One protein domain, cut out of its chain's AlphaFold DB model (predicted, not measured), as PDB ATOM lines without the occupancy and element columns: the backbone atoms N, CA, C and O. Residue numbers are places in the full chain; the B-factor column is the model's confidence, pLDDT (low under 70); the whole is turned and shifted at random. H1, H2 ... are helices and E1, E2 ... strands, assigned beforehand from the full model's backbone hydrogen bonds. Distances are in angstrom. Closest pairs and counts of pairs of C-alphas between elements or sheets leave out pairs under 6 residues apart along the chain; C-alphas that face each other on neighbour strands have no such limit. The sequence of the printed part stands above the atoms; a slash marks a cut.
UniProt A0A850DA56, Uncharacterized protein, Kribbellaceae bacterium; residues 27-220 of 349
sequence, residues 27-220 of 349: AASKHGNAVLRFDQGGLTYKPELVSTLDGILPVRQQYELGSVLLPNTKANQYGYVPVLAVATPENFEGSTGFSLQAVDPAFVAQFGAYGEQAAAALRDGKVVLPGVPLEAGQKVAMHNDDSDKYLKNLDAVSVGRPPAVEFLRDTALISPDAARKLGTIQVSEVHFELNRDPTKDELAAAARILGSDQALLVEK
ATOM      1  N   ALA A  27      26.905  30.587 -29.253       86.25
ATOM      2  CA  ALA A  27      27.616  29.967 -28.148       86.25
ATOM      3  C   ALA A  27      26.653  29.095 -27.334       86.25
ATOM      4  O   ALA A  27      25.507  29.477 -27.102       86.25
ATOM      5  N   ALA A  28      27.114  27.950 -26.846       83.69
ATOM      6  CA  ALA A  28      26.346  27.160 -25.896       83.69
ATOM      7  C   ALA A  28      26.254  27.894 -24.552       83.69
ATOM      8  O   ALA A  28      25.227  27.855 -23.887       83.69
ATOM      9  N   SER A  29      27.304  28.617 -24.144       86.88
ATOM     10  CA  SER A  29      27.296  29.420 -22.915       86.88
ATOM     11  C   SER A  29      28.261  30.610 -22.981       86.88
ATOM     12  O   SER A  29      28.709  31.029 -24.046       86.88
ATOM     13  N   LYS A  30      28.580  31.200 -21.829       85.75
ATOM     14  CA  LYS A  30      29.665  32.171 -21.710       85.75
ATOM     15  C   LYS A  30      31.006  31.470 -21.943       85.75
ATOM     16  O   LYS A  30      31.213  30.346 -21.492       85.75
ATOM     17  N   HIS A  31      31.924  32.153 -22.621       86.31
ATOM     18  CA  HIS A  31      33.268  31.639 -22.882       86.31
ATOM     19  C   HIS A  31      33.965  31.178 -21.592       86.31
ATOM     20  O   HIS A  31      33.984  31.917 -20.607       86.31
ATOM     21  N   GLY A  32      34.541  29.976 -21.620       84.69
ATOM     22  CA  GLY A  32      35.208  29.324 -20.493       84.69
ATOM     23  C   GLY A  32      34.298  28.442 -19.633       84.69
ATOM     24  O   GLY A  32      34.809  27.641 -18.855       84.69
ATOM     25  N   ASN A  33      32.972  28.532 -19.778       90.88
ATOM     26  CA  ASN A  33      32.040  27.671 -19.047       90.88
ATOM     27  C   ASN A  33      31.899  26.302 -19.722       90.88
ATOM     28  O   ASN A  33      32.133  26.160 -20.921       90.88
ATOM     29  N   ALA A  34      31.477  25.295 -18.959       91.38
ATOM     30  CA  ALA A  34      31.106  23.997 -19.511       91.38
ATOM     31  C   ALA A  34      29.587  23.819 -19.529       91.38
ATOM     32  O   ALA A  34      28.887  24.315 -18.650       91.38
ATOM     33  N   VAL A  35      29.082  23.104 -20.527       91.56
ATOM     34  CA  VAL A  35      27.665  22.791 -20.710       91.56
ATOM     35  C   VAL A  35      27.519  21.286 -20.841       91.56
ATOM     36  O   VAL A  35      28.221  20.653 -21.629       91.56
ATOM     37  N   LEU A  36      26.612  20.717 -20.059       90.75
ATOM     38  CA  LEU A  36      26.210  19.324 -20.142       90.75
ATOM     39  C   LEU A  36      24.786  19.249 -20.684       90.75
ATOM     40  O   LEU A  36      23.872  19.788 -20.060       90.75
ATOM     41  N   ARG A  37      24.605  18.566 -21.816       88.12
ATOM     42  CA  ARG A  37      23.304  18.392 -22.478       88.12
ATOM     43  C   ARG A  37      22.755  16.988 -22.262       88.12
ATOM     44  O   ARG A  37      23.487  16.006 -22.390       88.12
ATOM     45  N   PHE A  38      21.466  16.891 -21.960       83.56
ATOM     46  CA  PHE A  38      20.774  15.621 -21.706       83.56
ATOM     47  C   PHE A  38      19.881  15.184 -22.875       83.56
ATOM     48  O   PHE A  38      19.648  13.995 -23.086       83.56
ATOM     49  N   ASP A  39      19.423  16.126 -23.691       66.12
ATOM     50  CA  ASP A  39      18.540  15.893 -24.833       66.12
ATOM     51  C   ASP A  39      19.255  15.268 -26.050       66.12
ATOM     52  O   ASP A  39      18.671  14.438 -26.746       66.12
ATOM     53  N   GLN A  40      20.532  15.594 -26.282       55.62
ATOM     54  CA  GLN A  40      21.257  15.213 -27.508       55.62
ATOM     55  C   GLN A  40      22.089  13.914 -27.435       55.62
ATOM     56  O   GLN A  40      22.783  13.582 -28.394       55.62
ATOM     57  N   GLY A  41      22.028  13.138 -26.344       53.25
ATOM     58  CA  GLY A  41      22.964  12.015 -26.138       53.25
ATOM     59  C   GLY A  41      22.406  10.745 -25.498       53.25
ATOM     60  O   GLY A  41      23.185   9.868 -25.133       53.25
ATOM     61  N   GLY A  42      21.088  10.643 -25.290       66.12
ATOM     62  CA  GLY A  42      20.492   9.535 -24.524       66.12
ATOM     63  C   GLY A  42      20.868   9.542 -23.032       66.12
ATOM     64  O   GLY A  42      20.589   8.584 -22.308       66.12
ATOM     65  N   LEU A  43      21.494  10.624 -22.564       78.31
ATOM     66  CA  LEU A  43      21.866  10.852 -21.176       78.31
ATOM     67  C   LEU A  43      20.655  11.367 -20.407       78.31
ATOM     68  O   LEU A  43      20.105  12.416 -20.706       78.31
ATOM     69  N   THR A  44      20.235  10.636 -19.381       83.56
ATOM     70  CA  THR A  44      19.149  11.091 -18.507       83.56
ATOM     71  C   THR A  44      19.716  11.934 -17.374       83.56
ATOM     72  O   THR A  44      20.656  11.502 -16.701       83.56
ATOM     73  N   TYR A  45      19.117  13.100 -17.126       85.94
ATOM     74  CA  TYR A  45      19.470  13.933 -15.982       85.94
ATOM     75  C   TYR A  45      19.333  13.152 -14.667       85.94
ATOM     76  O   TYR A  45      18.293  12.558 -14.369       85.94
ATOM     77  N   LYS A  46      20.407  13.166 -13.873       88.62
ATOM     78  CA  LYS A  46      20.451  12.647 -12.506       88.62
ATOM     79  C   LYS A  46      21.229  13.642 -11.640       88.62
ATOM     80  O   LYS A  46      22.375  13.931 -11.989       88.62
ATOM     81  N   PRO A  47      20.687  14.100 -10.499       87.69
ATOM     82  CA  PRO A  47      21.400  15.023  -9.610       87.69
ATOM     83  C   PRO A  47      22.771  14.487  -9.158       87.69
ATOM     84  O   PRO A  47      23.747  15.228  -9.077       87.69
ATOM     85  N   GLU A  48      22.871  13.172  -8.944       88.62
ATOM     86  CA  GLU A  48      24.116  12.484  -8.572       88.62
ATOM     87  C   GLU A  48      25.215  12.649  -9.632       88.62
ATOM     88  O   GLU A  48      26.380  12.883  -9.301       88.62
ATOM     89  N   LEU A  49      24.843  12.585 -10.914       87.75
ATOM     90  CA  LEU A  49      25.770  12.739 -12.034       87.75
ATOM     91  C   LEU A  49      26.365  14.150 -12.050       87.75
ATOM     92  O   LEU A  49      27.579  14.307 -12.163       87.75
ATOM     93  N   VAL A  50      25.512  15.160 -11.871       88.81
ATOM     94  CA  VAL A  50      25.916  16.569 -11.810       88.81
ATOM     95  C   VAL A  50      26.849  16.807 -10.622       88.81
ATOM     96  O   VAL A  50      27.930  17.362 -10.801       88.81
ATOM     97  N   SER A  51      26.502  16.291  -9.438       89.44
ATOM     98  CA  SER A  51      27.345  16.419  -8.239       89.44
ATOM     99  C   SER A  51      28.713  15.739  -8.376       89.44
ATOM    100  O   SER A  51      29.708  16.205  -7.827       89.44
ATOM    101  N   THR A  52      28.789  14.649  -9.143       89.50
ATOM    102  CA  THR A  52      30.061  13.961  -9.400       89.50
ATOM    103  C   THR A  52      30.958  14.802 -10.307       89.50
ATOM    104  O   THR A  52      32.165  14.876 -10.085       89.50
ATOM    105  N   LEU A  53      30.379  15.454 -11.320       88.50
ATOM    106  CA  LEU A  53      31.119  16.346 -12.213       88.50
ATOM    107  C   LEU A  53      31.598  17.612 -11.501       88.50
ATOM    108  O   LEU A  53      32.713  18.054 -11.768       88.50
ATOM    109  N   ASP A  54      30.808  18.137 -10.564       88.88
ATOM    110  CA  ASP A  54      31.181  19.273  -9.711       88.88
ATOM    111  C   ASP A  54      32.467  19.003  -8.908       88.88
ATOM    112  O   ASP A  54      33.330  19.866  -8.794       88.88
ATOM    113  N   GLY A  55      32.659  17.764  -8.438       88.50
ATOM    114  CA  GLY A  55      33.876  17.361  -7.727       88.50
ATOM    115  C   GLY A  55      35.120  17.167  -8.607       88.50
ATOM    116  O   GLY A  55      36.230  17.092  -8.080       88.50
ATOM    117  N   ILE A  56      34.958  17.053  -9.928       90.56
ATOM    118  CA  ILE A  56      36.053  16.780 -10.879       90.56
ATOM    119  C   ILE A  56      36.455  18.046 -11.632       90.56
ATOM    120  O   ILE A  56      37.635  18.267 -11.899       90.56
ATOM    121  N   LEU A  57      35.473  18.856 -12.018       91.25
ATOM    122  CA  LEU A  57      35.694  20.081 -12.766       91.25
ATOM    123  C   LEU A  57      35.975  21.247 -11.804       91.25
ATOM    124  O   LEU A  57      35.510  21.246 -10.668       91.25
ATOM    125  N   PRO A  58      36.712  22.284 -12.237       91.94
ATOM    126  CA  PRO A  58      36.981  23.471 -11.426       91.94
ATOM    127  C   PRO A  58      35.754  24.402 -11.359       91.94
ATOM    128  O   PRO A  58      35.842  25.577 -11.728       91.94
ATOM    129  N   VAL A  59      34.609  23.878 -10.923       92.56
ATOM    130  CA  VAL A  59      33.323  24.580 -10.896       92.56
ATOM    131  C   VAL A  59      33.327  25.671  -9.828       92.56
ATOM    132  O   VAL A  59      33.838  25.521  -8.719       92.56
ATOM    133  N   ARG A  60      32.778  26.819 -10.201       91.12
ATOM    134  CA  ARG A  60      32.477  27.951  -9.331       91.12
ATOM    135  C   ARG A  60      31.009  27.953  -8.938       91.12
ATOM    136  O   ARG A  60      30.687  28.168  -7.774       91.12
ATOM    137  N   GLN A  61      30.140  27.770  -9.926       91.12
ATOM    138  CA  GLN A  61      28.698  27.748  -9.753       91.12
ATOM    139  C   GLN A  61      28.058  26.892 -10.845       91.12
ATOM    140  O   GLN A  61      28.537  26.859 -11.976       91.12
ATOM    141  N   GLN A  62      26.966  26.217 -10.499       92.06
ATOM    142  CA  GLN A  62      26.159  25.438 -11.430       92.06
ATOM    143  C   GLN A  62      24.790  26.085 -11.628       92.06
ATOM    144  O   GLN A  62      24.221  26.649 -10.690       92.06
ATOM    145  N   TYR A  63      24.261  25.960 -12.838       92.62
ATOM    146  CA  TYR A  63      22.931  26.418 -13.206       92.62
ATOM    147  C   TYR A  63      22.206  25.304 -13.949       92.62
ATOM    148  O   TYR A  63      22.710  24.786 -14.945       92.62
ATOM    149  N   GLU A  64      21.026  24.941 -13.458       92.69
ATOM    150  CA  GLU A  64      20.155  23.956 -14.097       92.69
ATOM    151  C   GLU A  64      19.126  24.681 -14.955       92.69
ATOM    152  O   GLU A  64      18.439  25.593 -14.486       92.69
ATOM    153  N   LEU A  65      19.054  24.289 -16.220       92.31
ATOM    154  CA  LEU A  65      18.213  24.909 -17.223       92.31
ATOM    155  C   LEU A  65      17.340  23.833 -17.866       92.31
ATOM    156  O   LEU A  65      17.779  22.700 -18.089       92.31
ATOM    157  N   GLY A  66      16.076  24.154 -18.131       92.62
ATOM    158  CA  GLY A  66      15.201  23.155 -18.723       92.62
ATOM    159  C   GLY A  66      13.761  23.559 -18.941       92.62
ATOM    160  O   GLY A  66      13.262  24.531 -18.374       92.62
ATOM    161  N   SER A  67      13.081  22.757 -19.750       91.69
ATOM    162  CA  SER A  67      11.704  23.002 -20.152       91.69
ATOM    163  C   SER A  67      10.745  22.822 -18.979       91.69
ATOM    164  O   SER A  67      10.937  21.966 -18.108       91.69
ATOM    165  N   VAL A  68       9.673  23.611 -18.965       91.81
ATOM    166  CA  VAL A  68       8.581  23.457 -17.999       91.81
ATOM    167  C   VAL A  68       7.487  22.590 -18.609       91.81
ATOM    168  O   VAL A  68       7.037  22.837 -19.721       91.81
ATOM    169  N   LEU A  69       7.028  21.589 -17.870       91.19
ATOM    170  CA  LEU A  69       5.986  20.659 -18.288       91.19
ATOM    171  C   LEU A  69       4.805  20.737 -17.340       91.19
ATOM    172  O   LEU A  69       4.962  21.042 -16.157       91.19
ATOM    173  N   LEU A  70       3.626  20.365 -17.830       87.94
ATOM    174  CA  LEU A  70       2.499  20.109 -16.944       87.94
ATOM    175  C   LEU A  70       2.813  18.959 -15.961       87.94
ATOM    176  O   LEU A  70       3.560  18.026 -16.277       87.94
ATOM    177  N   PRO A  71       2.241  18.990 -14.746       84.69
ATOM    178  CA  PRO A  71       2.365  17.878 -13.814       84.69
ATOM    179  C   PRO A  71       1.857  16.571 -14.433       84.69
ATOM    180  O   PRO A  71       0.741  16.514 -14.950       84.69
ATOM    181  N   ASN A  72       2.646  15.501 -14.314       80.38
ATOM    182  CA  ASN A  72       2.331  14.163 -14.834       80.38
ATOM    183  C   ASN A  72       2.188  14.067 -16.367       80.38
ATOM    184  O   ASN A  72       1.536  13.136 -16.851       80.38
ATOM    185  N   THR A  73       2.799  14.979 -17.135       82.94
ATOM    186  CA  THR A  73       2.884  14.838 -18.596       82.94
ATOM    187  C   THR A  73       3.539  13.511 -18.972       82.94
ATOM    188  O   THR A  73       4.564  13.117 -18.413       82.94
ATOM    189  N   LYS A  74       2.936  12.810 -19.934       83.56
ATOM    190  CA  LYS A  74       3.478  11.581 -20.517       83.56
ATOM    191  C   LYS A  74       3.935  11.844 -21.942       83.56
ATOM    192  O   LYS A  74       3.418  12.741 -22.601       83.56
ATOM    193  N   ALA A  75       4.863  11.018 -22.411       84.12
ATOM    194  CA  ALA A  75       5.230  11.001 -23.814       84.12
ATOM    195  C   ALA A  75       4.000  10.707 -24.687       84.12
ATOM    196  O   ALA A  75       3.174   9.851 -24.354       84.12
ATOM    197  N   ASN A  76       3.886  11.424 -25.798       82.00
ATOM    198  CA  ASN A  76       2.885  11.184 -26.822       82.00
ATOM    199  C   ASN A  76       3.202   9.893 -27.604       82.00
ATOM    200  O   ASN A  76       4.188   9.198 -27.349       82.00
ATOM    201  N   GLN A  77       2.369   9.575 -28.597       81.19
ATOM    202  CA  GLN A  77       2.524   8.378 -29.437       81.19
ATOM    203  C   GLN A  77       3.863   8.290 -30.199       81.19
ATOM    204  O   GLN A  77       4.217   7.215 -30.674       81.19
ATOM    205  N   TYR A  78       4.607   9.395 -30.301       79.25
ATOM    206  CA  TYR A  78       5.914   9.478 -30.954       79.25
ATOM    207  C   TYR A  78       7.086   9.465 -29.960       79.25
ATOM    208  O   TYR A  78       8.233   9.618 -30.371       79.25
ATOM    209  N   GLY A  79       6.826   9.298 -28.658       78.62
ATOM    210  CA  GLY A  79       7.862   9.340 -27.623       78.62
ATOM    211  C   GLY A  79       8.286  10.756 -27.209       78.62
ATOM    212  O   GLY A  79       9.162  10.896 -26.361       78.62
ATOM    213  N   TYR A  80       7.657  11.797 -27.761       81.44
ATOM    214  CA  TYR A  80       7.913  13.192 -27.408       81.44
ATOM    215  C   TYR A  80       7.106  13.594 -26.175       81.44
ATOM    216  O   TYR A  80       5.920  13.281 -26.093       81.44
ATOM    217  N   VAL A  81       7.728  14.284 -25.218       85.06
ATOM    218  CA  VAL A  81       7.046  14.771 -24.015       85.06
ATOM    219  C   VAL A  81       6.674  16.244 -24.227       85.06
ATOM    220  O   VAL A  81       7.586  17.060 -24.333       85.06
ATOM    221  N   PRO A  82       5.375  16.589 -24.285       85.31
ATOM    222  CA  PRO A  82       4.927  17.964 -24.488       85.31
ATOM    223  C   PRO A  82       5.446  18.933 -23.425       85.31
ATOM    224  O   PRO A  82       5.450  18.613 -22.228       85.31
ATOM    225  N   VAL A  83       5.830  20.130 -23.859       89.00
ATOM    226  CA  VAL A  83       6.316  21.205 -22.986       89.00
ATOM    227  C   VAL A  83       5.372  22.401 -23.030       89.00
ATOM    228  O   VAL A  83       4.637  22.630 -23.993       89.00
ATOM    229  N   LEU A  84       5.393  23.195 -21.964       89.81
ATOM    230  CA  LEU A  84       4.669  24.455 -21.927       89.81
ATOM    231  C   LEU A  84       5.330  25.451 -22.876       89.81
ATOM    232  O   LEU A  84       6.550  25.594 -22.902       89.81
ATOM    233  N   ALA A  85       4.501  26.176 -23.612       88.88
ATOM    234  CA  ALA A  85       4.918  27.228 -24.518       88.88
ATOM    235  C   ALA A  85       4.041  28.466 -24.332       88.88
ATOM    236  O   ALA A  85       2.968  28.424 -23.719       88.88
ATOM    237  N   VAL A  86       4.528  29.591 -24.837       87.50
ATOM    238  CA  VAL A  86       3.873  30.889 -24.744       87.50
ATOM    239  C   VAL A  86       3.621  31.436 -26.142       87.50
ATOM    240  O   VAL A  86       4.552  31.661 -26.915       87.50
ATOM    241  N   ALA A  87       2.353  31.699 -26.446       81.69
ATOM    242  CA  ALA A  87       1.943  32.340 -27.682       81.69
ATOM    243  C   ALA A  87       2.125  33.862 -27.592       81.69
ATOM    244  O   ALA A  87       1.818  34.490 -26.571       81.69
ATOM    245  N   THR A  88       2.593  34.458 -28.686       70.06
ATOM    246  CA  THR A  88       2.725  35.908 -28.852       70.06
ATOM    247  C   THR A  88       1.695  36.426 -29.857       70.06
ATOM    248  O   THR A  88       1.225  35.658 -30.698       70.06
ATOM    249  N   PRO A  89       1.330  37.723 -29.805       59.28
ATOM    250  CA  PRO A  89       0.336  38.304 -30.713       59.28
ATOM    251  C   PRO A  89       0.678  38.158 -32.205       59.28
ATOM    252  O   PRO A  89      -0.226  38.120 -33.031       59.28
ATOM    253  N   GLU A  90       1.965  38.058 -32.547       57.78
ATOM    254  CA  GLU A  90       2.453  37.903 -33.925       57.78
ATOM    255  C   GLU A  90       2.398  36.448 -34.442       57.78
ATOM    256  O   GLU A  90       2.450  36.235 -35.647       57.78
ATOM    257  N   ASN A  91       2.229  35.447 -33.565       55.00
ATOM    258  CA  ASN A  91       2.242  34.017 -33.920       55.00
ATOM    259  C   ASN A  91       0.849  33.435 -34.251       55.00
ATOM    260  O   ASN A  91       0.635  32.226 -34.149       55.00
ATOM    261  N   PHE A  92      -0.114  34.261 -34.669       44.09
ATOM    262  CA  PHE A  92      -1.427  33.777 -35.111       44.09
ATOM    263  C   PHE A  92      -1.378  33.259 -36.556       44.09
ATOM    264  O   PHE A  92      -1.784  33.954 -37.476       44.09
ATOM    265  N   GLU A  93      -0.838  32.046 -36.707       38.50
ATOM    266  CA  GLU A  93      -1.230  30.958 -37.630       38.50
ATOM    267  C   GLU A  93      -0.014  30.055 -37.920       38.50
ATOM    268  O   GLU A  93       0.863  30.385 -38.714       38.50
ATOM    269  N   GLY A  94       0.040  28.884 -37.273       42.94
ATOM    270  CA  GLY A  94       0.968  27.797 -37.624       42.94
ATOM    271  C   GLY A  94       2.363  27.817 -36.980       42.94
ATOM    272  O   GLY A  94       3.167  26.946 -37.303       42.94
ATOM    273  N   SER A  95       2.656  28.754 -36.072       50.25
ATOM    274  CA  SER A  95       3.913  28.788 -35.307       50.25
ATOM    275  C   SER A  95       3.684  28.283 -33.880       50.25
ATOM    276  O   SER A  95       2.878  28.860 -33.147       50.25
ATOM    277  N   THR A  96       4.389  27.223 -33.470       57.03
ATOM    278  CA  THR A  96       4.447  26.817 -32.057       57.03
ATOM    279  C   THR A  96       5.074  27.967 -31.275       57.03
ATOM    280  O   THR A  96       6.134  28.457 -31.661       57.03
ATOM    281  N   GLY A  97       4.412  28.449 -30.221       73.25
ATOM    282  CA  GLY A  97       4.893  29.563 -29.402       73.25
ATOM    283  C   GLY A  97       6.319  29.380 -28.857       73.25
ATOM    284  O   GLY A  97       6.968  28.352 -29.031       73.25
ATOM    285  N   PHE A  98       6.818  30.377 -28.131       84.81
ATOM    286  CA  PHE A  98       8.129  30.283 -27.489       84.81
ATOM    287  C   PHE A  98       8.090  29.225 -26.380       84.81
ATOM    288  O   PHE A  98       7.280  29.345 -25.457       84.81
ATOM    289  N   SER A  99       8.960  28.211 -26.445       88.44
ATOM    290  CA  SER A  99       9.035  27.193 -25.385       88.44
ATOM    291  C   SER A  99       9.364  27.846 -24.043       88.44
ATOM    292  O   SER A  99      10.213  28.739 -23.969       88.44
ATOM    293  N   LEU A 100       8.659  27.439 -22.989       91.50
ATOM    294  CA  LEU A 100       8.829  27.987 -21.652       91.50
ATOM    295  C   LEU A 100       9.970  27.254 -20.943       91.50
ATOM    296  O   LEU A 100       9.847  26.090 -20.560       91.50
ATOM    297  N   GLN A 101      11.067  27.972 -20.758       94.06
ATOM    298  CA  GLN A 101      12.322  27.494 -20.206       94.06
ATOM    299  C   GLN A 101      12.553  28.067 -18.806       94.06
ATOM    300  O   GLN A 101      12.558  29.282 -18.597       94.06
ATOM    301  N   ALA A 102      12.762  27.186 -17.832       94.69
ATOM    302  CA  ALA A 102      13.184  27.554 -16.495       94.69
ATOM    303  C   ALA A 102      14.686  27.856 -16.485       94.69
ATOM    304  O   ALA A 102      15.497  27.021 -16.885       94.69
ATOM    305  N   VAL A 103      15.051  29.042 -15.999       94.38
ATOM    306  CA  VAL A 103      16.447  29.485 -15.907       94.38
ATOM    307  C   VAL A 103      16.674  30.306 -14.646       94.38
ATOM    308  O   VAL A 103      15.856  31.153 -14.279       94.38
ATOM    309  N   ASP A 104      17.802  30.075 -13.974       94.06
ATOM    310  CA  ASP A 104      18.192  30.863 -12.807       94.06
ATOM    311  C   ASP A 104      18.434  32.340 -13.204       94.06
ATOM    312  O   ASP A 104      19.246  32.615 -14.098       94.06
ATOM    313  N   PRO A 105      17.793  33.320 -12.537       93.50
ATOM    314  CA  PRO A 105      18.068  34.737 -12.766       93.50
ATOM    315  C   PRO A 105      19.554  35.115 -12.650       93.50
ATOM    316  O   PRO A 105      19.998  36.049 -13.315       93.50
ATOM    317  N   ALA A 106      20.335  34.422 -11.816       92.50
ATOM    318  CA  ALA A 106      21.770  34.655 -11.675       92.50
ATOM    319  C   ALA A 106      22.567  34.250 -12.925       92.50
ATOM    320  O   ALA A 106      23.536  34.933 -13.248       92.50
ATOM    321  N   PHE A 107      22.141  33.213 -13.655       91.56
ATOM    322  CA  PHE A 107      22.740  32.838 -14.941       91.56
ATOM    323  C   PHE A 107      22.491  33.921 -15.993       91.56
ATOM    324  O   PHE A 107      23.415  34.389 -16.654       91.56
ATOM    325  N   VAL A 108      21.240  34.379 -16.106       91.31
ATOM    326  CA  VAL A 108      20.858  35.385 -17.108       91.31
ATOM    327  C   VAL A 108      21.530  36.733 -16.832       91.31
ATOM    328  O   VAL A 108      21.970  37.404 -17.763       91.31
ATOM    329  N   ALA A 109      21.710  37.103 -15.559       91.81
ATOM    330  CA  ALA A 109      22.392  38.336 -15.158       91.81
ATOM    331  C   ALA A 109      23.844  38.444 -15.666       91.81
ATOM    332  O   ALA A 109      24.392  39.543 -15.725       91.81
ATOM    333  N   GLN A 110      24.473  37.335 -16.070       89.25
ATOM    334  CA  GLN A 110      25.841  37.338 -16.592       89.25
ATOM    335  C   GLN A 110      25.966  37.964 -17.994       89.25
ATOM    336  O   GLN A 110      27.086  38.229 -18.441       89.25
ATOM    337  N   PHE A 111      24.846  38.218 -18.683       89.31
ATOM    338  CA  PHE A 111      24.799  38.681 -20.075       89.31
ATOM    339  C   PHE A 111      24.542  40.194 -20.222       89.31
ATOM    340  O   PHE A 111      23.740  40.634 -21.050       89.31
ATOM    341  N   GLY A 112      25.238  41.006 -19.422       87.56
ATOM    342  CA  GLY A 112      25.232  42.470 -19.529       87.56
ATOM    343  C   GLY A 112      23.851  43.103 -19.315       87.56
ATOM    344  O   GLY A 112      23.041  42.600 -18.543       87.56
ATOM    345  N   ALA A 113      23.568  44.203 -20.020       88.81
ATOM    346  CA  ALA A 113      22.341  44.986 -19.823       88.81
ATOM    347  C   ALA A 113      21.047  44.201 -20.115       88.81
ATOM    348  O   ALA A 113      20.057  44.367 -19.404       88.81
ATOM    349  N   TYR A 114      21.058  43.324 -21.131       90.25
ATOM    350  CA  TYR A 114      19.950  42.392 -21.380       90.25
ATOM    351  C   TYR A 114      19.737  41.493 -20.158       90.25
ATOM    352  O   TYR A 114      18.622  41.366 -19.652       90.25
ATOM    353  N   GLY A 115      20.835  40.919 -19.663       89.44
ATOM    354  CA  GLY A 115      20.846  40.015 -18.528       89.44
ATOM    355  C   GLY A 115      20.280  40.626 -17.252       89.44
ATOM    356  O   GLY A 115      19.475  39.997 -16.575       89.44
ATOM    357  N   GLU A 116      20.658  41.864 -16.940       92.25
ATOM    358  CA  GLU A 116      20.175  42.578 -15.753       92.25
ATOM    359  C   GLU A 116      18.659  42.819 -15.792       92.25
ATOM    360  O   GLU A 116      17.964  42.548 -14.809       92.25
ATOM    361  N   GLN A 117      18.136  43.273 -16.937       91.69
ATOM    362  CA  GLN A 117      16.703  43.522 -17.127       91.69
ATOM    363  C   GLN A 117      15.896  42.223 -17.081       91.69
ATOM    364  O   GLN A 117      14.885  42.142 -16.379       91.69
ATOM    365  N   ALA A 118      16.367  41.191 -17.785       92.56
ATOM    366  CA  ALA A 118      15.735  39.880 -17.785       92.56
ATOM    367  C   ALA A 118      15.755  39.255 -16.384       92.56
ATOM    368  O   ALA A 118      14.715  38.833 -15.885       92.56
ATOM    369  N   ALA A 119      16.893  39.272 -15.688       94.12
ATOM    370  CA  ALA A 119      17.001  38.741 -14.332       94.12
ATOM    371  C   ALA A 119      16.082  39.467 -13.338       94.12
ATOM    372  O   ALA A 119      15.505  38.823 -12.463       94.12
ATOM    373  N   ALA A 120      15.920  40.789 -13.456       93.88
ATOM    374  CA  ALA A 120      14.971  41.539 -12.635       93.88
ATOM    375  C   ALA A 120      13.521  41.085 -12.884       93.88
ATOM    376  O   ALA A 120      12.813  40.755 -11.935       93.88
ATOM    377  N   ALA A 121      13.107  40.971 -14.148       92.81
ATOM    378  CA  ALA A 121      11.769  40.497 -14.504       92.81
ATOM    379  C   ALA A 121      11.507  39.043 -14.059       92.81
ATOM    380  O   ALA A 121      10.419  38.735 -13.571       92.81
ATOM    381  N   LEU A 122      12.510  38.163 -14.149       94.56
ATOM    382  CA  LEU A 122      12.411  36.778 -13.677       94.56
ATOM    383  C   LEU A 122      12.244  36.694 -12.152       94.56
ATOM    384  O   LEU A 122      11.484  35.852 -11.662       94.56
ATOM    385  N   ARG A 123      12.919  37.571 -11.392       94.56
ATOM    386  CA  ARG A 123      12.757  37.676  -9.927       94.56
ATOM    387  C   ARG A 123      11.373  38.189  -9.533       94.56
ATOM    388  O   ARG A 123      10.822  37.709  -8.548       94.56
ATOM    389  N   ASP A 124      10.785  39.074 -10.335       92.75
ATOM    390  CA  ASP A 124       9.384  39.497 -10.197       92.75
ATOM    391  C   ASP A 124       8.379  38.373 -10.540       92.75
ATOM    392  O   ASP A 124       7.172  38.545 -10.362       92.75
ATOM    393  N   GLY A 125       8.846  37.226 -11.049       90.94
ATOM    394  CA  GLY A 125       8.005  36.104 -11.468       90.94
ATOM    395  C   GLY A 125       7.325  36.303 -12.826       90.94
ATOM    396  O   GLY A 125       6.388  35.570 -13.142       90.94
ATOM    397  N   LYS A 126       7.779  37.281 -13.619       93.25
ATOM    398  CA  LYS A 126       7.292  37.530 -14.980       93.25
ATOM    399  C   LYS A 126       8.039  36.645 -15.976       93.25
ATOM    400  O   LYS A 126       9.204  36.307 -15.771       93.25
ATOM    401  N   VAL A 127       7.371  36.303 -17.071       92.62
ATOM    402  CA  VAL A 127       7.976  35.609 -18.212       92.62
ATOM    403  C   VAL A 127       8.748  36.617 -19.056       92.62
ATOM    404  O   VAL A 127       8.217  37.669 -19.407       92.62
ATOM    405  N   VAL A 128       9.991  36.306 -19.397       92.50
ATOM    406  CA  VAL A 128      10.808  37.150 -20.273       92.50
ATOM    407  C   VAL A 128      10.764  36.599 -21.690       92.50
ATOM    408  O   VAL A 128      11.107  35.440 -21.915       92.50
ATOM    409  N   LEU A 129      10.355  37.437 -22.641       89.50
ATOM    410  CA  LEU A 129      10.321  37.103 -24.062       89.50
ATOM    411  C   LEU A 129      11.421  37.852 -24.830       89.50
ATOM    412  O   LEU A 129      11.660  39.030 -24.546       89.50
ATOM    413  N   PRO A 130      12.091  37.198 -25.798       84.44
ATOM    414  CA  PRO A 130      13.188  37.798 -26.544       84.44
ATOM    415  C   PRO A 130      12.676  38.626 -27.729       84.44
ATOM    416  O   PRO A 130      12.221  38.076 -28.727       84.44
ATOM    417  N   GLY A 131      12.796  39.954 -27.659       76.50
ATOM    418  CA  GLY A 131      12.634  40.833 -28.825       76.50
ATOM    419  C   GLY A 131      11.227  40.909 -29.437       76.50
ATOM    420  O   GLY A 131      11.095  41.402 -30.553       76.50
ATOM    421  N   VAL A 132      10.191  40.457 -28.726       79.50
ATOM    422  CA  VAL A 132       8.788  40.510 -29.175       79.50
ATOM    423  C   VAL A 132       8.163  41.840 -28.749       79.50
ATOM    424  O   VAL A 132       8.248  42.169 -27.569       79.50
ATOM    425  N   PRO A 133       7.516  42.629 -29.616       77.38
ATOM    426  CA  PRO A 133       6.840  43.845 -29.172       77.38
ATOM    427  C   PRO A 133       5.655  43.488 -28.258       77.38
ATOM    428  O   PRO A 133       4.715  42.815 -28.671       77.38
ATOM    429  N   LEU A 134       5.711  43.931 -26.999       79.62
ATOM    430  CA  LEU A 134       4.635  43.768 -26.018       79.62
ATOM    431  C   LEU A 134       4.296  45.117 -25.391       79.62
ATOM    432  O   LEU A 134       5.188  45.889 -25.033       79.62
ATOM    433  N   GLU A 135       3.004  45.383 -25.221       81.44
ATOM    434  CA  GLU A 135       2.526  46.535 -24.463       81.44
ATOM    435  C   GLU A 135       2.804  46.353 -22.961       81.44
ATOM    436  O   GLU A 135       2.896  45.239 -22.436       81.44
ATOM    437  N   ALA A 136       2.940  47.464 -22.233       78.75
ATOM    438  CA  ALA A 136       3.215  47.421 -20.801       78.75
ATOM    439  C   ALA A 136       2.071  46.727 -20.038       78.75
ATOM    440  O   ALA A 136       0.935  47.196 -20.033       78.75
ATOM    441  N   GLY A 137       2.383  45.617 -19.361       78.38
ATOM    442  CA  GLY A 137       1.398  44.817 -18.623       78.38
ATOM    443  C   GLY A 137       0.595  43.843 -19.491       78.38
ATOM    444  O   GLY A 137      -0.319  43.192 -18.979       78.38
ATOM    445  N   GLN A 138       0.932  43.712 -20.777       83.75
ATOM    446  CA  GLN A 138       0.336  42.709 -21.646       83.75
ATOM    447  C   GLN A 138       0.660  41.302 -21.140       83.75
ATOM    448  O   GLN A 138       1.807  40.960 -20.848       83.75
ATOM    449  N   LYS A 139      -0.380  40.474 -21.038       86.94
ATOM    450  CA  LYS A 139      -0.244  39.066 -20.673       86.94
ATOM    451  C   LYS A 139      -0.116  38.206 -21.914       86.94
ATOM    452  O   LYS A 139      -0.640  38.546 -22.972       86.94
ATOM    453  N   VAL A 140       0.534  37.067 -21.750       87.00
ATOM    454  CA  VAL A 140       0.789  36.111 -22.825       87.00
ATOM    455  C   VAL A 140       0.114  34.784 -22.525       87.00
ATOM    456  O   VAL A 140       0.063  34.345 -21.373       87.00
ATOM    457  N   ALA A 141      -0.440  34.169 -23.562       87.31
ATOM    458  CA  ALA A 141      -1.196  32.935 -23.439       87.31
ATOM    459  C   ALA A 141      -0.237  31.743 -23.366       87.31
ATOM    460  O   ALA A 141       0.474  31.447 -24.320       87.31
ATOM    461  N   MET A 142      -0.236  31.047 -22.235       89.06
ATOM    462  CA  MET A 142       0.445  29.769 -22.079       89.06
ATOM    463  C   MET A 142      -0.426  28.653 -22.654       89.06
ATOM    464  O   MET A 142      -1.624  28.583 -22.359       89.06
ATOM    465  N   HIS A 143       0.186  27.761 -23.419       86.25
ATOM    466  CA  HIS A 143      -0.433  26.566 -23.979       86.25
ATOM    467  C   HIS A 143       0.510  25.365 -23.850       86.25
ATOM    468  O   HIS A 143       1.666  25.510 -23.449       86.25
ATOM    469  N   ASN A 144      -0.004  24.177 -24.155       85.06
ATOM    470  CA  ASN A 144       0.841  23.014 -24.405       85.06
ATOM    471  C   ASN A 144       1.226  23.011 -25.887       85.06
ATOM    472  O   ASN A 144       0.372  23.294 -26.735       85.06
ATOM    473  N   ASP A 145       2.480  22.716 -26.198       81.50
ATOM    474  CA  ASP A 145       3.000  22.767 -27.568       81.50
ATOM    475  C   ASP A 145       2.380  21.725 -28.519       81.50
ATOM    476  O   ASP A 145       2.394  21.904 -29.731       81.50
ATOM    477  N   ASP A 146       1.799  20.656 -27.977       78.56
ATOM    478  CA  ASP A 146       1.213  19.551 -28.742       78.56
ATOM    479  C   ASP A 146      -0.248  19.753 -29.168       78.56
ATOM    480  O   ASP A 146      -0.754  19.024 -30.022       78.56
ATOM    481  N   SER A 147      -0.959  20.681 -28.529       69.44
ATOM    482  CA  SER A 147      -2.419  20.778 -28.633       69.44
ATOM    483  C   SER A 147      -2.927  22.196 -28.838       69.44
ATOM    484  O   SER A 147      -4.145  22.371 -28.914       69.44
ATOM    485  N   ASP A 148      -2.031  23.195 -28.881       66.50
ATOM    486  CA  ASP A 148      -2.316  24.643 -28.938       66.50
ATOM    487  C   ASP A 148      -3.435  25.089 -27.982       66.50
ATOM    488  O   ASP A 148      -4.067  26.141 -28.116       66.50
ATOM    489  N   LYS A 149      -3.706  24.262 -26.968       73.88
ATOM    490  CA  LYS A 149      -4.835  24.440 -26.083       73.88
ATOM    491  C   LYS A 149      -4.433  25.474 -25.061       73.88
ATOM    492  O   LYS A 149      -3.546  25.235 -24.242       73.88
ATOM    493  N   TYR A 150      -5.129  26.602 -25.092       79.00
ATOM    494  CA  TYR A 150      -4.991  27.641 -24.088       79.00
ATOM    495  C   TYR A 150      -5.124  27.060 -22.674       79.00
ATOM    496  O   TYR A 150      -6.095  26.364 -22.355       79.00
ATOM    497  N   LEU A 151      -4.155  27.388 -21.825       82.00
ATOM    498  CA  LEU A 151      -4.129  26.995 -20.422       82.00
ATOM    499  C   LEU A 151      -4.381  28.206 -19.527       82.00
ATOM    500  O   LEU A 151      -5.342  28.226 -18.756       82.00
ATOM    501  N   LYS A 152      -3.503  29.213 -19.595       87.00
ATOM    502  CA  LYS A 152      -3.525  30.357 -18.676       87.00
ATOM    503  C   LYS A 152      -2.736  31.543 -19.226       87.00
ATOM    504  O   LYS A 152      -1.729  31.358 -19.890       87.00
ATOM    505  N   ASN A 153      -3.133  32.755 -18.860       89.31
ATOM    506  CA  ASN A 153      -2.344  33.959 -19.105       89.31
ATOM    507  C   ASN A 153      -1.240  34.150 -18.052       89.31
ATOM    508  O   ASN A 153      -1.508  34.084 -16.847       89.31
ATOM    509  N   LEU A 154      -0.023  34.436 -18.511       89.62
ATOM    510  CA  LEU A 154       1.140  34.766 -17.689       89.62
ATOM    511  C   LEU A 154       1.500  36.245 -17.852       89.62
ATOM    512  O   LEU A 154       1.337  36.810 -18.934       89.62
ATOM    513  N   ASP A 155       1.981  36.873 -16.781       92.75
ATOM    514  CA  ASP A 155       2.542  38.220 -16.875       92.75
ATOM    515  C   ASP A 155       3.895  38.130 -17.582       92.75
ATOM    516  O   ASP A 155       4.749  37.341 -17.171       92.75
ATOM    517  N   ALA A 156       4.086  38.916 -18.641       90.50
ATOM    518  CA  ALA A 156       5.301  38.879 -19.439       90.50
ATOM    519  C   ALA A 156       5.899  40.262 -19.672       90.50
ATOM    520  O   ALA A 156       5.227  41.290 -19.598       90.50
ATOM    521  N   VAL A 157       7.198  40.264 -19.940       91.12
ATOM    522  CA  VAL A 157       7.975  41.438 -20.317       91.12
ATOM    523  C   VAL A 157       8.816  41.066 -21.521       91.12
ATOM    524  O   VAL A 157       9.476  40.027 -21.539       91.12
ATOM    525  N   SER A 158       8.812  41.939 -22.520       88.50
ATOM    526  CA  SER A 158       9.787  41.859 -23.593       88.50
ATOM    527  C   SER A 158      11.062  42.554 -23.163       88.50
ATOM    528  O   SER A 158      11.053  43.734 -22.806       88.50
ATOM    529  N   VAL A 159      12.156  41.810 -23.186       86.56
ATOM    530  CA  VAL A 159      13.499  42.375 -23.096       86.56
ATOM    531  C   VAL A 159      14.066  42.318 -24.510       86.56
ATOM    532  O   VAL A 159      13.668  41.451 -25.285       86.56
ATOM    533  N   GLY A 160      14.926  43.275 -24.874       83.62
ATOM    534  CA  GLY A 160      15.455  43.435 -26.234       83.62
ATOM    535  C   GLY A 160      16.146  42.189 -26.813       83.62
ATOM    536  O   GLY A 160      15.976  41.063 -26.362       83.62
ATOM    537  N   ARG A 161      16.961  42.355 -27.853       84.50
ATOM    538  CA  ARG A 161      17.564  41.184 -28.505       84.50
ATOM    539  C   ARG A 161      18.461  40.401 -27.522       84.50
ATOM    540  O   ARG A 161      19.374  41.016 -26.963       84.50
ATOM    541  N   PRO A 162      18.228  39.088 -27.311       84.31
ATOM    542  CA  PRO A 162      19.068  38.282 -26.433       84.31
ATOM    543  C   PRO A 162      20.494  38.171 -26.992       84.31
ATOM    544  O   PRO A 162      20.707  38.350 -28.199       84.31
ATOM    545  N   PRO A 163      21.487  37.869 -26.138       85.88
ATOM    546  CA  PRO A 163      22.827  37.518 -26.599       85.88
ATOM    547  C   PRO A 163      22.785  36.262 -27.483       85.88
ATOM    548  O   PRO A 163      21.852  35.465 -27.404       85.88
ATOM    549  N   ALA A 164      23.819  36.064 -28.304       85.00
ATOM    550  CA  ALA A 164      23.967  34.884 -29.159       85.00
ATOM    551  C   ALA A 164      24.361  33.635 -28.344       85.00
ATOM    552  O   ALA A 164      25.457  33.098 -28.498       85.00
ATOM    553  N   VAL A 165      23.458  33.207 -27.461       86.94
ATOM    554  CA  VAL A 165      23.557  32.002 -26.633       86.94
ATOM    555  C   VAL A 165      22.391  31.085 -26.976       86.94
ATOM    556  O   VAL A 165      21.251  31.542 -26.980       86.94
ATOM    557  N   GLU A 166      22.680  29.815 -27.261       85.56
ATOM    558  CA  GLU A 166      21.726  28.859 -27.839       85.56
ATOM    559  C   GLU A 166      20.470  28.737 -26.977       85.56
ATOM    560  O   GLU A 166      19.369  28.923 -27.483       85.56
ATOM    561  N   PHE A 167      20.645  28.580 -25.663       85.31
ATOM    562  CA  PHE A 167      19.535  28.457 -24.721       85.31
ATOM    563  C   PHE A 167      18.646  29.706 -24.622       85.31
ATOM    564  O   PHE A 167      17.473  29.597 -24.295       85.31
ATOM    565  N   LEU A 168      19.188  30.909 -24.848       85.12
ATOM    566  CA  LEU A 168      18.441  32.168 -24.691       85.12
ATOM    567  C   LEU A 168      17.740  32.603 -25.981       85.12
ATOM    568  O   LEU A 168      17.010  33.600 -25.996       85.12
ATOM    569  N   ARG A 169      18.015  31.907 -27.082       81.38
ATOM    570  CA  ARG A 169      17.524  32.256 -28.402       81.38
ATOM    571  C   ARG A 169      16.183  31.567 -28.636       81.38
ATOM    572  O   ARG A 169      16.072  30.362 -28.494       81.38
ATOM    573  N   ASP A 170      15.184  32.344 -29.048       80.12
ATOM    574  CA  ASP A 170      13.865  31.830 -29.440       80.12
ATOM    575  C   ASP A 170      13.139  31.042 -28.315       80.12
ATOM    576  O   ASP A 170      12.257  30.221 -28.565       80.12
ATOM    577  N   THR A 171      13.445  31.352 -27.046       87.75
ATOM    578  CA  THR A 171      12.834  30.748 -25.844       87.75
ATOM    579  C   THR A 171      12.183  31.790 -24.938       87.75
ATOM    580  O   THR A 171      12.720  32.885 -24.764       87.75
ATOM    581  N   ALA A 172      11.080  31.434 -24.278       91.56
ATOM    582  CA  ALA A 172      10.488  32.225 -23.205       91.56
ATOM    583  C   ALA A 172      11.109  31.814 -21.868       91.56
ATOM    584  O   ALA A 172      11.094  30.639 -21.519       91.56
ATOM    585  N   LEU A 173      11.626  32.763 -21.093       94.44
ATOM    586  CA  LEU A 173      12.317  32.465 -19.839       94.44
ATOM    587  C   LEU A 173      11.392  32.670 -18.640       94.44
ATOM    588  O   LEU A 173      10.649  33.651 -18.573       94.44
ATOM    589  N   ILE A 174      11.482  31.784 -17.654       95.56
ATOM    590  CA  ILE A 174      10.781  31.892 -16.372       95.56
ATOM    591  C   ILE A 174      11.708  31.471 -15.226       95.56
ATOM    592  O   ILE A 174      12.586  30.628 -15.396       95.56
ATOM    593  N   SER A 175      11.548  32.067 -14.040       95.94
ATOM    594  CA  SER A 175      12.353  31.671 -12.880       95.94
ATOM    595  C   SER A 175      11.967  30.270 -12.387       95.94
ATOM    596  O   SER A 175      10.795  29.893 -12.490       95.94
ATOM    597  N   PRO A 176      12.894  29.496 -11.786       94.19
ATOM    598  CA  PRO A 176      12.599  28.140 -11.323       94.19
ATOM    599  C   PRO A 176      11.466  28.105 -10.289       94.19
ATOM    600  O   PRO A 176      10.630  27.203 -10.304       94.19
ATOM    601  N   ASP A 177      11.381  29.119  -9.426       93.81
ATOM    602  CA  ASP A 177      10.329  29.224  -8.411       93.81
ATOM    603  C   ASP A 177       8.947  29.497  -9.012       93.81
ATOM    604  O   ASP A 177       7.939  29.005  -8.500       93.81
ATOM    605  N   ALA A 178       8.876  30.269 -10.100       92.94
ATOM    606  CA  ALA A 178       7.634  30.490 -10.830       92.94
ATOM    607  C   ALA A 178       7.271  29.270 -11.692       92.94
ATOM    608  O   ALA A 178       6.114  28.849 -11.693       92.94
ATOM    609  N   ALA A 179       8.254  28.634 -12.334       93.25
ATOM    610  CA  ALA A 179       8.076  27.411 -13.113       93.25
ATOM    611  C   ALA A 179       7.508  26.259 -12.272       93.25
ATOM    612  O   ALA A 179       6.529  25.633 -12.673       93.25
ATOM    613  N   ARG A 180       8.038  26.037 -11.059       93.25
ATOM    614  CA  ARG A 180       7.550  25.001 -10.125       93.25
ATOM    615  C   ARG A 180       6.098  25.203  -9.680       93.25
ATOM    616  O   ARG A 180       5.456  24.254  -9.242       93.25
ATOM    617  N   LYS A 181       5.563  26.426  -9.778       91.81
ATOM    618  CA  LYS A 181       4.137  26.709  -9.518       91.81
ATOM    619  C   LYS A 181       3.244  26.353 -10.709       91.81
ATOM    620  O   LYS A 181       2.042  26.181 -10.519       91.81
ATOM    621  N   LEU A 182       3.804  26.293 -11.917       89.94
ATOM    622  CA  LEU A 182       3.091  25.943 -13.149       89.94
ATOM    623  C   LEU A 182       3.165  24.440 -13.437       89.94
ATOM    624  O   LEU A 182       2.189  23.868 -13.919       89.94
ATOM    625  N   GLY A 183       4.284  23.798 -13.100       90.69
ATOM    626  CA  GLY A 183       4.442  22.358 -13.233       90.69
ATOM    627  C   GLY A 183       5.835  21.847 -12.876       90.69
ATOM    628  O   GLY A 183       6.455  22.327 -11.927       90.69
ATOM    629  N   THR A 184       6.307  20.838 -13.604       91.56
ATOM    630  CA  THR A 184       7.590  20.170 -13.344       91.56
ATOM    631  C   THR A 184       8.656  20.692 -14.299       91.56
ATOM    632  O   THR A 184       8.389  20.869 -15.483       91.56
ATOM    633  N   ILE A 185       9.871  20.916 -13.799       92.25
ATOM    634  CA  ILE A 185      11.020  21.291 -14.630       92.25
ATOM    635  C   ILE A 185      11.723  20.010 -15.079       92.25
ATOM    636  O   ILE A 185      12.132  19.206 -14.239       92.25
ATOM    637  N   GLN A 186      11.874  19.824 -16.386       90.75
ATOM    638  CA  GLN A 186      12.748  18.805 -16.958       90.75
ATOM    639  C   GLN A 186      14.056  19.470 -17.354       90.75
ATOM    640  O   GLN A 186      14.111  20.196 -18.342       90.75
ATOM    641  N   VAL A 187      15.105  19.216 -16.577       91.06
ATOM    642  CA  VAL A 187      16.443  19.748 -16.850       91.06
ATOM    643  C   VAL A 187      16.957  19.158 -18.165       91.06
ATOM    644  O   VAL A 187      17.136  17.942 -18.271       91.06
ATOM    645  N   SER A 188      17.158  20.016 -19.164       88.44
ATOM    646  CA  SER A 188      17.706  19.656 -20.478       88.44
ATOM    647  C   SER A 188      19.196  19.965 -20.565       88.44
ATOM    648  O   SER A 188      19.934  19.219 -21.210       88.44
ATOM    649  N   GLU A 189      19.651  21.011 -19.868       90.44
ATOM    650  CA  GLU A 189      21.043  21.450 -19.856       90.44
ATOM    651  C   GLU A 189      21.493  21.846 -18.444       90.44
ATOM    652  O   GLU A 189      20.738  22.410 -17.651       90.44
ATOM    653  N   VAL A 190      22.755  21.569 -18.120       92.31
ATOM    654  CA  VAL A 190      23.412  22.081 -16.913       92.31
ATOM    655  C   VAL A 190      24.647  22.864 -17.321       92.31
ATOM    656  O   VAL A 190      25.532  22.345 -18.001       92.31
ATOM    657  N   HIS A 191      24.712  24.116 -16.884       92.88
ATOM    658  CA  HIS A 191      25.835  25.006 -17.130       92.88
ATOM    659  C   HIS A 191      26.713  25.089 -15.890       92.88
ATOM    660  O   HIS A 191      26.246  25.429 -14.804       92.88
ATOM    661  N   PHE A 192      28.001  24.841 -16.075       92.69
ATOM    662  CA  PHE A 192      29.030  24.978 -15.059       92.69
ATOM    663  C   PHE A 192      29.844  26.239 -15.347       92.69
ATOM    664  O   PHE A 192      30.576  26.309 -16.338       92.69
ATOM    665  N   GLU A 193      29.736  27.240 -14.476       92.62
ATOM    666  CA  GLU A 193      30.687  28.346 -14.440       92.62
ATOM    667  C   GLU A 193      32.005  27.827 -13.878       92.62
ATOM    668  O   GLU A 193      32.031  27.291 -12.773       92.62
ATOM    669  N   LEU A 194      33.096  27.964 -14.628       92.12
ATOM    670  CA  LEU A 194      34.397  27.414 -14.252       92.12
ATOM    671  C   LEU A 194      35.356  28.514 -13.785       92.12
ATOM    672  O   LEU A 194      35.392  29.608 -14.338       92.12
ATOM    673  N   ASN A 195      36.183  28.208 -12.783       91.12
ATOM    674  CA  ASN A 195      37.232  29.114 -12.296       91.12
ATOM    675  C   ASN A 195      38.459  29.157 -13.222       91.12
ATOM    676  O   ASN A 195      39.208  30.132 -13.235       91.12
ATOM    677  N   ARG A 196      38.699  28.064 -13.952       91.44
ATOM    678  CA  ARG A 196      39.787  27.899 -14.921       91.44
ATOM    679  C   ARG A 196      39.384  26.876 -15.973       91.44
ATOM    680  O   ARG A 196      38.492  26.065 -15.734       91.44
ATOM    681  N   ASP A 197      40.123  26.844 -17.076       89.25
ATOM    682  CA  ASP A 197      39.968  25.779 -18.060       89.25
ATOM    683  C   ASP A 197      40.225  24.392 -17.428       89.25
ATOM    684  O   ASP A 197      41.219  24.213 -16.700       89.25
ATOM    685  N   PRO A 198      39.365  23.393 -17.709       90.12
ATOM    686  CA  PRO A 198      39.599  22.016 -17.303       90.12
ATOM    687  C   PRO A 198      40.851  21.439 -17.966       90.12
ATOM    688  O   PRO A 198      41.127  21.662 -19.150       90.12
ATOM    689  N   THR A 199      41.598  20.646 -17.208       91.75
ATOM    690  CA  THR A 199      42.725  19.868 -17.727       91.75
ATOM    691  C   THR A 199      42.235  18.685 -18.563       91.75
ATOM    692  O   THR A 199      41.085  18.255 -18.472       91.75
ATOM    693  N   LYS A 200      43.126  18.113 -19.383       89.88
ATOM    694  CA  LYS A 200      42.796  16.929 -20.193       89.88
ATOM    695  C   LYS A 200      42.385  15.728 -19.336       89.88
ATOM    696  O   LYS A 200      41.520  14.969 -19.760       89.88
ATOM    697  N   ASP A 201      42.971  15.585 -18.150       91.56
ATOM    698  CA  ASP A 201      42.677  14.477 -17.239       91.56
ATOM    699  C   ASP A 201      41.295  14.633 -16.589       91.56
ATOM    700  O   ASP A 201      40.541  13.663 -16.516       91.56
ATOM    701  N   GLU A 202      40.920  15.860 -16.206       91.12
ATOM    702  CA  GLU A 202      39.580  16.186 -15.691       91.12
ATOM    703  C   GLU A 202      38.499  15.916 -16.750       91.12
ATOM    704  O   GLU A 202      37.495  15.264 -16.465       91.12
ATOM    705  N   LEU A 203      38.736  16.328 -18.002       90.50
ATOM    706  CA  LEU A 203      37.820  16.054 -19.116       90.50
ATOM    707  C   LEU A 203      37.718  14.557 -19.431       90.50
ATOM    708  O   LEU A 203      36.625  14.052 -19.673       90.50
ATOM    709  N   ALA A 204      38.835  13.825 -19.395       90.19
ATOM    710  CA  ALA A 204      38.832  12.381 -19.606       90.19
ATOM    711  C   ALA A 204      38.082  11.636 -18.487       90.19
ATOM    712  O   ALA A 204      37.389  10.655 -18.759       90.19
ATOM    713  N   ALA A 205      38.196  12.093 -17.237       91.06
ATOM    714  CA  ALA A 205      37.431  11.554 -16.117       91.06
ATOM    715  C   ALA A 205      35.926  11.831 -16.276       91.06
ATOM    716  O   ALA A 205      35.126  10.902 -16.152       91.06
ATOM    717  N   ALA A 206      35.552  13.062 -16.638       90.06
ATOM    718  CA  ALA A 206      34.168  13.431 -16.924       90.06
ATOM    719  C   ALA A 206      33.571  12.588 -18.067       90.06
ATOM    720  O   ALA A 206      32.492  12.022 -17.913       90.06
ATOM    721  N   ALA A 207      34.300  12.414 -19.173       89.69
ATOM    722  CA  ALA A 207      33.853  11.611 -20.313       89.69
ATOM    723  C   ALA A 207      33.620  10.133 -19.949       89.69
ATOM    724  O   ALA A 207      32.668   9.519 -20.429       89.69
ATOM    725  N   ARG A 208      34.445   9.550 -19.064       89.62
ATOM    726  CA  ARG A 208      34.244   8.170 -18.571       89.62
ATOM    727  C   ARG A 208      32.956   8.019 -17.769       89.62
ATOM    728  O   ARG A 208      32.310   6.984 -17.867       89.62
ATOM    729  N   ILE A 209      32.606   9.031 -16.981       88.38
ATOM    730  CA  ILE A 209      31.387   9.043 -16.165       88.38
ATOM    731  C   ILE A 209      30.156   9.248 -17.047       88.38
ATOM    732  O   ILE A 209      29.147   8.572 -16.872       88.38
ATOM    733  N   LEU A 210      30.258  10.157 -18.018       87.00
ATOM    734  CA  LEU A 210      29.191  10.463 -18.967       87.00
ATOM    735  C   LEU A 210      28.990   9.365 -20.019       87.00
ATOM    736  O   LEU A 210      27.951   9.321 -20.668       87.00
ATOM    737  N   GLY A 211      29.981   8.491 -20.215       85.25
ATOM    738  CA  GLY A 211      29.972   7.483 -21.277       85.25
ATOM    739  C   GLY A 211      30.083   8.074 -22.687       85.25
ATOM    740  O   GLY A 211      29.911   7.350 -23.664       85.25
ATOM    741  N   SER A 212      30.361   9.375 -22.798       81.19
ATOM    742  CA  SER A 212      30.473  10.121 -24.048       81.19
ATOM    743  C   SER A 212      31.431  11.295 -23.865       81.19
ATOM    744  O   SER A 212      31.400  11.988 -22.847       81.19
ATOM    745  N   ASP A 213      32.278  11.523 -24.863       77.44
ATOM    746  CA  ASP A 213      33.167  12.681 -24.967       77.44
ATOM    747  C   ASP A 213      32.449  13.941 -25.475       77.44
ATOM    748  O   ASP A 213      32.954  15.045 -25.296       77.44
ATOM    749  N   GLN A 214      31.262  13.786 -26.067       76.81
ATOM    750  CA  GLN A 214      30.473  14.875 -26.655       76.81
ATOM    751  C   GLN A 214      29.422  15.450 -25.702       76.81
ATOM    752  O   GLN A 214      28.879  16.519 -25.960       76.81
ATOM    753  N   ALA A 215      29.129  14.755 -24.601       81.12
ATOM    754  CA  ALA A 215      28.103  15.175 -23.648       81.12
ATOM    755  C   ALA A 215      28.470  16.460 -22.891       81.12
ATOM    756  O   ALA A 215      27.592  17.266 -22.587       81.12
ATOM    757  N   LEU A 216      29.761  16.646 -22.588       87.31
ATOM    758  CA  LEU A 216      30.285  17.824 -21.905       87.31
ATOM    759  C   LEU A 216      31.027  18.717 -22.899       87.31
ATOM    760  O   LEU A 216      32.138  18.403 -23.329       87.31
ATOM    761  N   LEU A 217      30.436  19.862 -23.212       88.50
ATOM    762  CA  LEU A 217      31.016  20.858 -24.098       88.50
ATOM    763  C   LEU A 217      31.643  21.982 -23.275       88.50
ATOM    764  O   LEU A 217      30.962  22.647 -22.504       88.50
ATOM    765  N   VAL A 218      32.943  22.221 -23.446       90.12
ATOM    766  CA  VAL A 218      33.599  23.412 -22.887       90.12
ATOM    767  C   VAL A 218      33.539  24.522 -23.923       90.12
ATOM    768  O   VAL A 218      34.083  24.383 -25.019       90.12
ATOM    769  N   GLU A 219      32.901  25.625 -23.560       89.50
ATOM    770  CA  GLU A 219      32.658  26.746 -24.447       89.50
ATOM    771  C   GLU A 219      33.949  27.527 -24.697       89.50
ATOM    772  O   GLU A 219      34.432  28.278 -23.849       89.50
ATOM    773  N   LYS A 220      34.538  27.338 -25.877       84.25
ATOM    774  CA  LYS A 220      35.802  27.965 -26.285       84.25
ATOM    775  C   LYS A 220      35.631  28.909 -27.474       84.25
ATOM    776  O   LYS A 220      36.630  29.318 -28.066       84.25
TER     777      LYS A 220
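What this domain is: This is residues 27 to 220 of the 349 residues of an uncharacterized protein of Kribbellaceae bacterium (UniProt A0A850DA56). Two lobes are joined by a long ribbon of two antiparallel strands, E2 and E9: one lobe is a small barrel-like ring of E3, E4, E8, E5, E7 and E6, with H3 on its outside and H4 near one end; the other is E1 and E10, set beside E9, with H1 and H5. The ring is imperfect, since E8 and E5 come close without being neighbour strands. The printed part has 194 residues, with five named helices and ten named strands in the order E1 H1 E2 E3 E4 H2 H3 E5 E6 E7 E8 H4 E9 H5 E10. The strands form one branched, strongly twisted mixed sheet; the class is mixed, and the whole is compact, with a radius of gyration of the C-alphas of 17.2 A and spans of 51 by 42 by 27 A.

Where its parts are: Find C-alpha 34 at (31.106, 23.997, -19.511), where E1 (34 to 37) begins; H1 (47 to 54) follows. E2 (59 to 69) runs 28.6 A to C-alpha 69 at (5.986, 20.659, -18.288). Next come E3 (84 to 87), E4 (98 to 102), H2 (105 to 108), H3 (112 to 123, 16.5 A), E5 (127 to 130), E6 (139 to 144), E7 (150 to 159, 23.7 A), E8 (171 to 174) and H4 (176 to 182). E9 (184 to 194) runs 27.8 A and bends by 62 degrees at residue 188. After H5 (200 to 210, 15.1 A), E10 (216 to 218) ends at (33.599, 23.412, -22.887).

How they stand to each other: Look at E2 and E9, antiparallel at 159 degrees, with N 63 and O 191 2.8 A apart. E1 is antiparallel to E9 (N 36 to O 190, 2.8 A) and to E10 (N 35 to O 217, 2.8 A). E4 has E2 (N 68 to O 100, 3.0 A) and its hairpin partner E3 (N 86 to O 98, 2.8 A) on one side, and parallel E8 (N 101 to O 172, 2.8 A) on the other side. E6 is antiparallel to E3 (N 85 to O 143, 2.9 A) and forms a hairpin with E7 (N 142 to O 152, 2.8 A); E7 is parallel to E5 (N 129 to O 157, 2.9 A). The closest C-alphas of E5 and E8, Val 128 and Leu 173, are 4.9 A apart. H1 lies over E9 at a height of 9.5 A, and H3 over E5 at 9.0 A, on the same face as H1 and H4. H4 is on the sheet, with the C-alphas of Ala 102 and Pro 176 5.2 A apart. H2, at the sheet's level, touches H3 (C-alphas of Pro 105 and Ala 119, 4.4 A). H5 only grazes the sheet. Each O i to N i+4 pair is within hydrogen-bond range in H1, H3 and H5, and 2 of 3 in H4; H2 is too short for one.

The domain as a whole: The C-alphas of Glu 135 and Asp 201 are farthest apart, 51.9 A. The printed part has no cut; the links E2 to E3 and E7 to E8 are long. Confidence is under 70 at residues 39 to 42, 89 to 96 and 147 to 148.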